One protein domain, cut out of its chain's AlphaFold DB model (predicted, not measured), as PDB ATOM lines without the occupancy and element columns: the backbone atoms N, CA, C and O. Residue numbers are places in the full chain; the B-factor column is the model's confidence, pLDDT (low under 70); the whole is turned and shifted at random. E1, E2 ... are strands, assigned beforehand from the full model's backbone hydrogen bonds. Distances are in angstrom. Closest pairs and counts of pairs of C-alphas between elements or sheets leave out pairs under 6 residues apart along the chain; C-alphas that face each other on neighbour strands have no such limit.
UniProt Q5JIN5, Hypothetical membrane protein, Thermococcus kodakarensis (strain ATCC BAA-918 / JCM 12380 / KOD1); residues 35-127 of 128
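Overview. This is residues 35 to 127 of the 128 residues of the protein "Hypothetical membrane protein" of Thermococcus kodakarensis (strain ATCC BAA-918 / JCM 12380 / KOD1) (UniProt Q5JIN5). A long, narrow sandwich: two sheets face to face, E1 E2 E3 E4 and E5 E6 E7, their strands nearly in line along the rod. E2, the longest strand, has E1 on one side and E3 and E4 on the other, with E3 at one end of the rod. The printed part has 93 residues with no named helix and seven named strands, E1 to E7 in order; the class is all strand. The first sheet is branched and twisted, the second runs E5 E6 E7, and both are antiparallel. The whole is only just loose, close to compact, with a radius of gyration of the C-alphas of 15.2 A and spans of 52 by 25 by 21 A.

Along the chain. E1, residues 37 to 45, starts at C-alpha 37 (-33.957, -11.730, 28.074) and is 26.6 A long. E2, residues 54 to 66, is 38.0 A long. E3 is residues 69 to 72, E4 residues 78 to 84 and E5 residues 94 to 97. E6, residues 101 to 109, is 25.6 A long. E7, residues 115 to 123, is 25.7 A long and ends at C-alpha 123 (-26.355, -1.875, 16.448).

Arrangement. E1, E2 and E3 form a meander, each strand the antiparallel neighbour of the one before; N 41 and O 61 are 2.9 A apart, N 64 and O 71 2.8 A. E4 pairs with E2, N 56 and O 82 at 2.8 A. E5, E6 and E7 form another meander, N 96 and O 103 at 2.9 A, N 104 and O 120 at 2.8 A. Between the sheets, the closest C-alphas of E2 and E7, Gly 58 and Ala 120, are 5.1 A apart. E1 and E5 are apart.

Size, cuts and confidence. The C-alphas farthest apart, of Glu 35 and Asn 112, are 52.6 A apart. The printed part has no cut, and no link between strands is long. Residues 126 to 127 have pLDDT under 70.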
ATOM      1  N   GLU A  35     -40.825 -11.739  29.967       74.56
ATOM      2  CA  GLU A  35     -39.453 -11.862  30.418       74.56
ATOM      3  C   GLU A  35     -38.559 -11.392  29.285       74.56
ATOM      4  O   GLU A  35     -38.233 -12.102  28.334       74.56
ATOM      5  N   CYS A  36     -38.197 -10.121  29.378       86.25
ATOM      6  CA  CYS A  36     -37.081  -9.609  28.621       86.25
ATOM      7  C   CYS A  36     -35.844 -10.456  28.937       86.25
ATOM      8  O   CYS A  36     -35.455 -10.586  30.098       86.25
ATOM      9  N   GLN A  37     -35.213 -11.015  27.911       90.12
ATOM     10  CA  GLN A  37     -33.957 -11.730  28.074       90.12
ATOM     11  C   GLN A  37     -32.798 -10.738  28.011       90.12
ATOM     12  O   GLN A  37     -32.773  -9.858  27.151       90.12
ATOM     13  N   ARG A  38     -31.812 -10.899  28.897       91.44
ATOM     14  CA  ARG A  38     -30.534 -10.192  28.795       91.44
ATOM     15  C   ARG A  38     -29.511 -11.084  28.099       91.44
ATOM     16  O   ARG A  38     -29.340 -12.237  28.490       91.44
ATOM     17  N   MET A  39     -28.830 -10.560  27.088       91.69
ATOM     18  CA  MET A  39     -27.748 -11.250  26.375       91.69
ATOM     19  C   MET A  39     -26.525 -10.347  26.309       91.69
ATOM     20  O   MET A  39     -26.672  -9.134  26.303       91.69
ATOM     21  N   TYR A  40     -25.325 -10.911  26.295       92.62
ATOM     22  CA  TYR A  40     -24.109 -10.129  26.094       92.62
ATOM     23  C   TYR A  40     -23.741 -10.149  24.613       92.62
ATOM     24  O   TYR A  40     -23.762 -11.219  24.003       92.62
ATOM     25  N   ASP A  41     -23.425  -8.987  24.055       93.94
ATOM     26  CA  ASP A  41     -22.998  -8.824  22.667       93.94
ATOM     27  C   ASP A  41     -21.660  -8.092  22.623       93.94
ATOM     28  O   ASP A  41     -21.348  -7.254  23.479       93.94
ATOM     29  N   HIS A  42     -20.848  -8.447  21.642       95.38
ATOM     30  CA  HIS A  42     -19.556  -7.833  21.410       95.38
ATOM     31  C   HIS A  42     -19.180  -7.972  19.945       95.38
ATOM     32  O   HIS A  42     -19.477  -8.978  19.308       95.38
ATOM     33  N   ASP A  43     -18.480  -6.962  19.454       97.75
ATOM     34  CA  ASP A  43     -17.862  -6.974  18.144       97.75
ATOM     35  C   ASP A  43     -16.401  -6.546  18.274       97.75
ATOM     36  O   ASP A  43     -16.031  -5.772  19.172       97.75
ATOM     37  N   THR A  44     -15.564  -7.077  17.393       97.94
ATOM     38  CA  THR A  44     -14.130  -6.803  17.364       97.94
ATOM     39  C   THR A  44     -13.615  -6.809  15.939       97.94
ATOM     40  O   THR A  44     -13.910  -7.727  15.180       97.94
ATOM     41  N   ASP A  45     -12.748  -5.853  15.633       98.25
ATOM     42  CA  ASP A  45     -11.961  -5.841  14.408       98.25
ATOM     43  C   ASP A  45     -10.483  -5.775  14.786       98.25
ATOM     44  O   ASP A  45     -10.030  -4.824  15.441       98.25
ATOM     45  N   THR A  46      -9.750  -6.828  14.418       97.31
ATOM     46  CA  THR A  46      -8.354  -7.033  14.814       97.31
ATOM     47  C   THR A  46      -7.417  -7.209  13.612       97.31
ATOM     48  O   THR A  46      -6.897  -8.312  13.403       97.31
ATOM     49  N   PRO A  47      -7.183  -6.170  12.787       96.50
ATOM     50  CA  PRO A  47      -6.192  -6.245  11.719       96.50
ATOM     51  C   PRO A  47      -4.796  -6.543  12.283       96.50
ATOM     52  O   PRO A  47      -4.332  -5.862  13.201       96.50
ATOM     53  N   GLN A  48      -4.125  -7.553  11.729       97.44
ATOM     54  CA  GLN A  48      -2.819  -8.019  12.190       97.44
ATOM     55  C   GLN A  48      -1.939  -8.443  11.009       97.44
ATOM     56  O   GLN A  48      -2.380  -9.186  10.131       97.44
ATOM     57  N   TRP A  49      -0.678  -8.008  11.022       97.31
ATOM     58  CA  TRP A  49       0.308  -8.297   9.968       97.31
ATOM     59  C   TRP A  49       1.626  -8.870  10.501       97.31
ATOM     60  O   TRP A  49       2.519  -9.210   9.729       97.31
ATOM     61  N   GLY A  50       1.737  -9.025  11.818       93.88
ATOM     62  CA  GLY A  50       2.873  -9.642  12.486       93.88
ATOM     63  C   GLY A  50       2.595  -9.844  13.970       93.88
ATOM     64  O   GLY A  50       1.490  -9.584  14.447       93.88
ATOM     65  N   GLN A  51       3.598 -10.303  14.719       93.75
ATOM     66  CA  GLN A  51       3.478 -10.415  16.179       93.75
ATOM     67  C   GLN A  51       3.299  -9.043  16.837       93.75
ATOM     68  O   GLN A  51       2.480  -8.902  17.740       93.75
ATOM     69  N   ASP A  52       3.993  -8.034  16.311       95.19
ATOM     70  CA  ASP A  52       4.027  -6.702  16.910       95.19
ATOM     71  C   ASP A  52       3.258  -5.644  16.117       95.19
ATOM     72  O   ASP A  52       3.102  -4.544  16.633       95.19
ATOM     73  N   GLU A  53       2.787  -5.943  14.899       97.62
ATOM     74  CA  GLU A  53       2.035  -5.014  14.039       97.62
ATOM     75  C   GLU A  53       0.554  -5.414  14.012       97.62
ATOM     76  O   GLU A  53       0.156  -6.334  13.284       97.62
ATOM     77  N   TRP A  54      -0.255  -4.746  14.835       97.94
ATOM     78  CA  TRP A  54      -1.682  -5.038  14.973       97.94
ATOM     79  C   TRP A  54      -2.486  -3.849  15.505       97.94
ATOM     80  O   TRP A  54      -1.965  -2.944  16.161       97.94
ATOM     81  N   VAL A  55      -3.791  -3.886  15.255       98.44
ATOM     82  CA  VAL A  55      -4.793  -2.981  15.828       98.44
ATOM     83  C   VAL A  55      -5.917  -3.823  16.416       98.44
ATOM     84  O   VAL A  55      -6.266  -4.851  15.855       98.44
ATOM     85  N   TRP A  56      -6.481  -3.399  17.542       98.31
ATOM     86  CA  TRP A  56      -7.637  -4.014  18.185       98.31
ATOM     87  C   TRP A  56      -8.669  -2.929  18.472       98.31
ATOM     88  O   TRP A  56      -8.550  -2.183  19.449       98.31
ATOM     89  N   ALA A  57      -9.713  -2.881  17.646       98.69
ATOM     90  CA  ALA A  57     -10.950  -2.179  17.962       98.69
ATOM     91  C   ALA A  57     -11.953  -3.176  18.548       98.69
ATOM     92  O   ALA A  57     -12.142  -4.266  18.015       98.69
ATOM     93  N   GLY A  58     -12.590  -2.817  19.654       98.38
ATOM     94  CA  GLY A  58     -13.620  -3.631  20.283       98.38
ATOM     95  C   GLY A  58     -14.730  -2.773  20.860       98.38
ATOM     96  O   GLY A  58     -14.495  -1.662  21.345       98.38
ATOM     97  N   VAL A  59     -15.947  -3.292  20.813       98.38
ATOM     98  CA  VAL A  59     -17.100  -2.733  21.515       98.38
ATOM     99  C   VAL A  59     -17.921  -3.881  22.078       98.38
ATOM    100  O   VAL A  59     -18.058  -4.926  21.453       98.38
ATOM    101  N   SER A  60     -18.446  -3.718  23.284       97.38
ATOM    102  CA  SER A  60     -19.272  -4.743  23.917       97.38
ATOM    103  C   SER A  60     -20.321  -4.128  24.818       97.38
ATOM    104  O   SER A  60     -20.158  -2.992  25.252       97.38
ATOM    105  N   GLY A  61     -21.380  -4.868  25.123       95.50
ATOM    106  CA  GLY A  61     -22.437  -4.414  26.016       95.50
ATOM    107  C   GLY A  61     -23.503  -5.479  26.229       95.50
ATOM    108  O   GLY A  61     -23.514  -6.529  25.590       95.50
ATOM    109  N   TRP A  62     -24.418  -5.212  27.151       94.56
ATOM    110  CA  TRP A  62     -25.595  -6.048  27.329       94.56
ATOM    111  C   TRP A  62     -26.714  -5.605  26.385       94.56
ATOM    112  O   TRP A  62     -27.007  -4.422  26.238       94.56
ATOM    113  N   LEU A  63     -27.368  -6.578  25.770       91.19
ATOM    114  CA  LEU A  63     -28.609  -6.450  25.030       91.19
ATOM    115  C   LEU A  63     -29.783  -6.839  25.921       91.19
ATOM    116  O   LEU A  63     -29.693  -7.756  26.739       91.19
ATOM    117  N   ILE A  64     -30.907  -6.177  25.698       90.19
ATOM    118  CA  ILE A  64     -32.205  -6.492  26.274       90.19
ATOM    119  C   ILE A  64     -33.119  -6.884  25.114       90.19
ATOM    120  O   ILE A  64     -33.311  -6.113  24.173       90.19
ATOM    121  N   ILE A  65     -33.669  -8.094  25.174       87.50
ATOM    122  CA  ILE A  65     -34.547  -8.663  24.155       87.50
ATOM    123  C   ILE A  65     -35.942  -8.809  24.750       87.50
ATOM    124  O   ILE A  65     -36.198  -9.733  25.515       87.50
ATOM    125  N   CYS A  66     -36.854  -7.918  24.377       86.12
ATOM    126  CA  CYS A  66     -38.242  -7.932  24.836       86.12
ATOM    127  C   CYS A  66     -39.176  -8.087  23.637       86.12
ATOM    128  O   CYS A  66     -39.137  -7.264  22.723       86.12
ATOM    129  N   ASN A  67     -40.064  -9.086  23.637       84.62
ATOM    130  CA  ASN A  67     -41.104  -9.235  22.604       84.62
ATOM    131  C   ASN A  67     -40.556  -9.169  21.157       84.62
ATOM    132  O   ASN A  67     -41.148  -8.542  20.279       84.62
ATOM    133  N   GLY A  68     -39.382  -9.766  20.920       78.25
ATOM    134  CA  GLY A  68     -38.707  -9.758  19.616       78.25
ATOM    135  C   GLY A  68     -38.024  -8.439  19.231       78.25
ATOM    136  O   GLY A  68     -37.514  -8.340  18.120       78.25
ATOM    137  N   ARG A  69     -37.994  -7.435  20.118       82.12
ATOM    138  CA  ARG A  69     -37.206  -6.205  19.963       82.12
ATOM    139  C   ARG A  69     -35.903  -6.331  20.734       82.12
ATOM    140  O   ARG A  69     -35.931  -6.699  21.903       82.12
ATOM    141  N   ILE A  70     -34.798  -5.990  20.083       86.44
ATOM    142  CA  ILE A  70     -33.463  -5.979  20.681       86.44
ATOM    143  C   ILE A  70     -33.036  -4.526  20.879       86.44
ATOM    144  O   ILE A  70     -33.082  -3.749  19.924       86.44
ATOM    145  N   THR A  71     -32.631  -4.181  22.098       88.25
ATOM    146  CA  THR A  71     -32.075  -2.870  22.463       88.25
ATOM    147  C   THR A  71     -30.774  -3.044  23.235       88.25
ATOM    148  O   THR A  71     -30.673  -3.959  24.045       88.25
ATOM    149  N   VAL A  72     -29.802  -2.156  23.038       90.38
ATOM    150  CA  VAL A  72     -28.570  -2.134  23.844       90.38
ATOM    151  C   VAL A  72     -28.816  -1.387  25.160       90.38
ATOM    152  O   VAL A  72     -29.401  -0.305  25.176       90.38
ATOM    153  N   ASP A  73     -28.338  -1.958  26.261       90.56
ATOM    154  CA  ASP A  73     -28.240  -1.337  27.582       90.56
ATOM    155  C   ASP A  73     -27.031  -0.385  27.584       90.56
ATOM    156  O   ASP A  73     -25.910  -0.770  27.929       90.56
ATOM    157  N   THR A  74     -27.233   0.848  27.106       89.62
ATOM    158  CA  THR A  74     -26.147   1.805  26.811       89.62
ATOM    159  C   THR A  74     -25.166   2.075  27.961       89.62
ATOM    160  O   THR A  74     -23.973   2.166  27.670       89.62
ATOM    161  N   PRO A  75     -25.565   2.119  29.252       91.94
ATOM    162  CA  PRO A  75     -24.624   2.264  30.367       91.94
ATOM    163  C   PRO A  75     -23.621   1.112  30.504       91.94
ATOM    164  O   PRO A  75     -22.627   1.240  31.214       91.94
ATOM    165  N   THR A  76     -23.885  -0.027  29.867       94.56
ATOM    166  CA  THR A  76     -23.001  -1.197  29.913       94.56
ATOM    167  C   THR A  76     -22.015  -1.262  28.763       94.56
ATOM    168  O   THR A  76     -21.186  -2.176  28.739       94.56
ATOM    169  N   VAL A  77     -22.104  -0.322  27.819       96.50
ATOM    170  CA  VAL A  77     -21.231  -0.316  26.657       96.50
ATOM    171  C   VAL A  77     -19.801  -0.033  27.090       96.50
ATOM    172  O   VAL A  77     -19.521   0.931  27.802       96.50
ATOM    173  N   LYS A  78     -18.888  -0.892  26.648       98.06
ATOM    174  CA  LYS A  78     -17.449  -0.756  26.849       98.06
ATOM    175  C   LYS A  78     -16.752  -0.734  25.505       98.06
ATOM    176  O   LYS A  78     -17.034  -1.574  24.651       98.06
ATOM    177  N   HIS A  79     -15.816   0.192  25.369       98.31
ATOM    178  CA  HIS A  79     -14.958   0.338  24.206       98.31
ATOM    179  C   HIS A  79     -13.556  -0.183  24.526       98.31
ATOM    180  O   HIS A  79     -13.098  -0.120  25.668       98.31
ATOM    181  N   VAL A  80     -12.899  -0.742  23.516       98.00
ATOM    182  CA  VAL A  80     -11.525  -1.235  23.578       98.00
ATOM    183  C   VAL A  80     -10.791  -0.696  22.362       98.00
ATOM    184  O   VAL A  80     -11.193  -0.976  21.234       98.00
ATOM    185  N   ALA A  81      -9.717   0.056  22.595       98.25
ATOM    186  CA  ALA A  81      -8.869   0.581  21.538       98.25
ATOM    187  C   ALA A  81      -7.389   0.388  21.873       98.25
ATOM    188  O   ALA A  81      -6.808   1.145  22.650       98.25
ATOM    189  N   TYR A  82      -6.777  -0.626  21.263       98.06
ATOM    190  CA  TYR A  82      -5.355  -0.928  21.411       98.06
ATOM    191  C   TYR A  82      -4.689  -1.110  20.056       98.06
ATOM    192  O   TYR A  82      -5.342  -1.395  19.055       98.06
ATOM    193  N   TRP A  83      -3.379  -0.922  20.020       98.19
ATOM    194  CA  TRP A  83      -2.573  -1.124  18.828       98.19
ATOM    195  C   TRP A  83      -1.110  -1.317  19.211       98.19
ATOM    196  O   TRP A  83      -0.678  -0.909  20.293       98.19
ATOM    197  N   SER A  84      -0.352  -1.903  18.298       98.19
ATOM    198  CA  SER A  84       1.088  -2.088  18.414       98.19
ATOM    199  C   SER A  84       1.741  -1.907  17.048       98.19
ATOM    200  O   SER A  84       1.183  -2.312  16.030       98.19
ATOM    201  N   SER A  85       2.911  -1.262  17.047       97.06
ATOM    202  CA  SER A  85       3.760  -1.008  15.869       97.06
ATOM    203  C   SER A  85       3.015  -0.486  14.631       97.06
ATOM    204  O   SER A  85       3.365  -0.784  13.496       97.06
ATOM    205  N   VAL A  86       1.987   0.333  14.848       97.88
ATOM    206  CA  VAL A  86       1.335   1.149  13.819       97.88
ATOM    207  C   VAL A  86       1.248   2.590  14.309       97.88
ATOM    208  O   VAL A  86       1.205   2.856  15.516       97.88
ATOM    209  N   THR A  87       1.189   3.535  13.380       98.19
ATOM    210  CA  THR A  87       0.949   4.941  13.697       98.19
ATOM    211  C   THR A  87      -0.550   5.178  13.835       98.19
ATOM    212  O   THR A  87      -1.318   4.930  12.908       98.19
ATOM    213  N   VAL A  88      -0.974   5.691  14.992       98.06
ATOM    214  CA  VAL A  88      -2.370   6.064  15.264       98.06
ATOM    215  C   VAL A  88      -2.411   7.500  15.759       98.06
ATOM    216  O   VAL A  88      -1.835   7.836  16.796       98.06
ATOM    217  N   ASP A  89      -3.153   8.342  15.045       97.25
ATOM    218  CA  ASP A  89      -3.541   9.650  15.556       97.25
ATOM    219  C   ASP A  89      -4.668   9.473  16.580       97.25
ATOM    220  O   ASP A  89      -5.835   9.269  16.227       97.25
ATOM    221  N   ARG A  90      -4.304   9.559  17.863       96.69
ATOM    222  CA  ARG A  90      -5.229   9.410  18.993       96.69
ATOM    223  C   ARG A  90      -6.395  10.395  18.947       96.69
ATOM    224  O   ARG A  90      -7.459  10.063  19.452       96.69
ATOM    225  N   SER A  91      -6.228  11.567  18.331       97.50
ATOM    226  CA  SER A  91      -7.314  12.550  18.207       97.50
ATOM    227  C   SER A  91      -8.433  12.095  17.262       97.50
ATOM    228  O   SER A  91      -9.547  12.612  17.328       97.50
ATOM    229  N   ARG A  92      -8.158  11.108  16.399       97.38
ATOM    230  CA  ARG A  92      -9.120  10.539  15.442       97.38
ATOM    231  C   ARG A  92      -9.694   9.193  15.876       97.38
ATOM    232  O   ARG A  92     -10.540   8.650  15.158       97.38
ATOM    233  N   VAL A  93      -9.230   8.644  17.002       98.38
ATOM    234  CA  VAL A  93      -9.835   7.458  17.617       98.38
ATOM    235  C   VAL A  93     -11.222   7.841  18.112       98.38
ATOM    236  O   VAL A  93     -11.399   8.867  18.765       98.38
ATOM    237  N   GLN A  94     -12.217   7.036  17.757       98.38
ATOM    238  CA  GLN A  94     -13.609   7.301  18.100       98.38
ATOM    239  C   GLN A  94     -14.150   6.156  18.934       98.38
ATOM    240  O   GLN A  94     -14.218   5.025  18.462       98.38
ATOM    241  N   GLU A  95     -14.582   6.486  20.142       98.12
ATOM    242  CA  GLU A  95     -15.395   5.637  21.001       98.12
ATOM    243  C   GLU A  95     -16.750   6.323  21.131       98.12
ATOM    244  O   GLU A  95     -16.861   7.415  21.690       98.12
ATOM    245  N   TYR A  96     -17.776   5.737  20.523       97.25
ATOM    246  CA  TYR A  96     -19.089   6.358  20.435       97.25
ATOM    247  C   TYR A  96     -20.167   5.422  20.953       97.25
ATOM    248  O   TYR A  96     -20.300   4.296  20.481       97.25
ATOM    249  N   THR A  97     -20.997   5.934  21.858       96.12
ATOM    250  CA  THR A  97     -22.238   5.294  22.296       96.12
ATOM    251  C   THR A  97     -23.406   6.221  21.998       96.12
ATOM    252  O   THR A  97     -23.562   7.271  22.619       96.12
ATOM    253  N   GLY A  98     -24.211   5.844  21.007       90.38
ATOM    254  CA  GLY A  98     -25.392   6.591  20.580       90.38
ATOM    255  C   GLY A  98     -26.696   5.902  20.956       90.38
ATOM    256  O   GLY A  98     -26.712   4.927  21.687       90.38
ATOM    257  N   ALA A  99     -27.809   6.392  20.410       84.88
ATOM    258  CA  ALA A  99     -29.127   5.760  20.566       84.88
ATOM    259  C   ALA A  99     -29.393   4.625  19.555       84.88
ATOM    260  O   ALA A  99     -30.425   3.962  19.596       84.88
ATOM    261  N   LYS A 100     -28.517   4.490  18.558       88.12
ATOM    262  CA  LYS A 100     -28.718   3.653  17.369       88.12
ATOM    263  C   LYS A 100     -27.600   2.646  17.166       88.12
ATOM    264  O   LYS A 100     -27.853   1.565  16.651       88.12
ATOM    265  N   ILE A 101     -26.386   3.025  17.529       93.00
ATOM    266  CA  ILE A 101     -25.179   2.230  17.378       93.00
ATOM    267  C   ILE A 101     -24.238   2.601  18.518       93.00
ATOM    268  O   ILE A 101     -24.231   3.754  18.964       93.00
ATOM    269  N   SER A 102     -23.412   1.648  18.923       95.75
ATOM    270  CA  SER A 102     -22.156   1.940  19.596       95.75
ATOM    271  C   SER A 102     -21.023   1.378  18.763       95.75
ATOM    272  O   SER A 102     -21.159   0.289  18.214       95.75
ATOM    273  N   PHE A 103     -19.920   2.109  18.652       97.75
ATOM    274  CA  PHE A 103     -18.778   1.655  17.872       97.75
ATOM    275  C   PHE A 103     -17.454   2.155  18.434       97.75
ATOM    276  O   PHE A 103     -17.395   3.172  19.128       97.75
ATOM    277  N   THR A 104     -16.395   1.445  18.063       98.69
ATOM    278  CA  THR A 104     -15.007   1.852  18.256       98.69
ATOM    279  C   THR A 104     -14.319   1.871  16.902       98.69
ATOM    280  O   THR A 104     -14.342   0.867  16.194       98.69
ATOM    281  N   ARG A 105     -13.711   3.001  16.530       98.62
ATOM    282  CA  ARG A 105     -12.978   3.157  15.268       98.62
ATOM    283  C   ARG A 105     -11.562   3.649  15.521       98.62
ATOM    284  O   ARG A 105     -11.375   4.697  16.139       98.62
ATOM    285  N   ILE A 106     -10.583   2.939  14.970       98.75
ATOM    286  CA  ILE A 106      -9.158   3.258  15.104       98.75
ATOM    287  C   ILE A 106      -8.563   3.381  13.706       98.75
ATOM    288  O   ILE A 106      -8.314   2.361  13.059       98.75
ATOM    289  N   PRO A 107      -8.357   4.602  13.193       98.44
ATOM    290  CA  PRO A 107      -7.635   4.767  11.948       98.44
ATOM    291  C   PRO A 107      -6.131   4.582  12.191       98.44
ATOM    292  O   PRO A 107      -5.591   5.130  13.154       98.44
ATOM    293  N   TYR A 108      -5.456   3.852  11.309       98.31
ATOM    294  CA  TYR A 108      -4.040   3.516  11.447       98.31
ATOM    295  C   TYR A 108      -3.268   3.745  10.146       98.31
ATOM    296  O   TYR A 108      -3.842   3.744   9.054       98.31
ATOM    297  N   GLU A 109      -1.957   3.900  10.286       98.44
ATOM    298  CA  GLU A 109      -0.974   3.813   9.212       98.44
ATOM    299  C   GLU A 109       0.091   2.783   9.601       98.44
ATOM    300  O   GLU A 109       0.661   2.827  10.696       98.44
ATOM    301  N   ARG A 110       0.311   1.823   8.712       97.69
ATOM    302  CA  ARG A 110       1.280   0.740   8.846       97.69
ATOM    303  C   ARG A 110       2.696   1.225   8.560       97.69
ATOM    304  O   ARG A 110       2.901   2.263   7.935       97.69
ATOM    305  N   HIS A 111       3.698   0.432   8.930       94.56
ATOM    306  CA  HIS A 111       5.103   0.774   8.662       94.56
ATOM    307  C   HIS A 111       5.454   0.873   7.173       94.56
ATOM    308  O   HIS A 111       6.365   1.610   6.803       94.56
ATOM    309  N   ASN A 112       4.733   0.149   6.318       96.12
ATOM    310  CA  ASN A 112       4.877   0.233   4.866       96.12
ATOM    311  C   ASN A 112       4.116   1.426   4.244       96.12
ATOM    312  O   ASN A 112       4.093   1.547   3.021       96.12
ATOM    313  N   GLY A 113       3.491   2.285   5.060       96.88
ATOM    314  CA  GLY A 113       2.708   3.443   4.624       96.88
ATOM    315  C   GLY A 113       1.259   3.129   4.235       96.88
ATOM    316  O   GLY A 113       0.520   4.035   3.852       96.88
ATOM    317  N   GLU A 114       0.814   1.870   4.316       97.81
ATOM    318  CA  GLU A 114      -0.592   1.534   4.076       97.81
ATOM    319  C   GLU A 114      -1.483   2.105   5.181       97.81
ATOM    320  O   GLU A 114      -1.214   1.945   6.371       97.81
ATOM    321  N   THR A 115      -2.586   2.733   4.785       97.88
ATOM    322  CA  THR A 115      -3.566   3.286   5.723       97.88
ATOM    323  C   THR A 115      -4.812   2.418   5.785       97.88
ATOM    324  O   THR A 115      -5.199   1.778   4.806       97.88
ATOM    325  N   GLY A 116      -5.471   2.418   6.938       97.12
ATOM    326  CA  GLY A 116      -6.724   1.705   7.125       97.12
ATOM    327  C   GLY A 116      -7.482   2.178   8.355       97.12
ATOM    328  O   GLY A 116      -7.175   3.210   8.960       97.12
ATOM    329  N   GLY A 117      -8.511   1.425   8.725       97.56
ATOM    330  CA  GLY A 117      -9.214   1.645   9.976       97.56
ATOM    331  C   GLY A 117      -9.823   0.358  10.493       97.56
ATOM    332  O   GLY A 117     -10.492  -0.331   9.733       97.56
ATOM    333  N   ALA A 118      -9.588   0.075  11.772       98.31
ATOM    334  CA  ALA A 118     -10.286  -0.984  12.482       98.31
ATOM    335  C   ALA A 118     -11.628  -0.444  12.993       98.31
ATOM    336  O   ALA A 118     -11.663   0.669  13.538       98.31
ATOM    337  N   LEU A 119     -12.717  -1.188  12.807       98.38
ATOM    338  CA  LEU A 119     -14.065  -0.793  13.220       98.38
ATOM    339  C   LEU A 119     -14.805  -1.960  13.876       98.38
ATOM    340  O   LEU A 119     -15.158  -2.918  13.203       98.38
ATOM    341  N   ALA A 120     -15.137  -1.800  15.153       98.19
ATOM    342  CA  ALA A 120     -16.054  -2.679  15.870       98.19
ATOM    343  C   ALA A 120     -17.368  -1.942  16.152       98.19
ATOM    344  O   ALA A 120     -17.335  -0.778  16.563       98.19
ATOM    345  N   LEU A 121     -18.518  -2.587  15.953       96.56
ATOM    346  CA  LEU A 121     -19.838  -1.969  16.064       96.56
ATOM    347  C   LEU A 121     -20.902  -2.930  16.615       96.56
ATOM    348  O   LEU A 121     -21.064  -4.045  16.139       96.56
ATOM    349  N   ILE A 122     -21.732  -2.427  17.533       94.00
ATOM    350  CA  ILE A 122     -22.999  -3.055  17.937       94.00
ATOM    351  C   ILE A 122     -24.178  -2.149  17.541       94.00
ATOM    352  O   ILE A 122     -24.251  -0.990  17.975       94.00
ATOM    353  N   PRO A 123     -25.131  -2.614  16.713       90.19
ATOM    354  CA  PRO A 123     -26.355  -1.875  16.448       90.19
ATOM    355  C   PRO A 123     -27.323  -1.994  17.635       90.19
ATOM    356  O   PRO A 123     -27.452  -3.032  18.276       90.19
ATOM    357  N   HIS A 124     -28.044  -0.914  17.933       84.62
ATOM    358  CA  HIS A 124     -28.999  -0.851  19.053       84.62
ATOM    359  C   HIS A 124     -30.415  -1.251  18.645       84.62
ATOM    360  O   HIS A 124     -31.340  -1.182  19.450       84.62
ATOM    361  N   PHE A 125     -30.596  -1.632  17.385       74.69
ATOM    362  CA  PHE A 125     -31.852  -2.118  16.848       74.69
ATOM    363  C   PHE A 125     -31.560  -3.228  15.843       74.69
ATOM    364  O   PHE A 125     -30.945  -3.009  14.803       74.69
ATOM    365  N   TYR A 126     -32.062  -4.418  16.136       65.69
ATOM    366  CA  TYR A 126     -32.142  -5.496  15.162       65.69
ATOM    367  C   TYR A 126     -33.612  -5.622  14.754       65.69
ATOM    368  O   TYR A 126     -34.485  -5.814  15.604       65.69
ATOM    369  N   LYS A 127     -33.912  -5.438  13.463       54.75
ATOM    370  CA  LYS A 127     -35.229  -5.794  12.920       54.75
ATOM    371  C   LYS A 127     -35.207  -7.290  12.613       54.75
ATOM    372  O   LYS A 127     -34.285  -7.747  11.946       54.75
TER     373      LYS A 127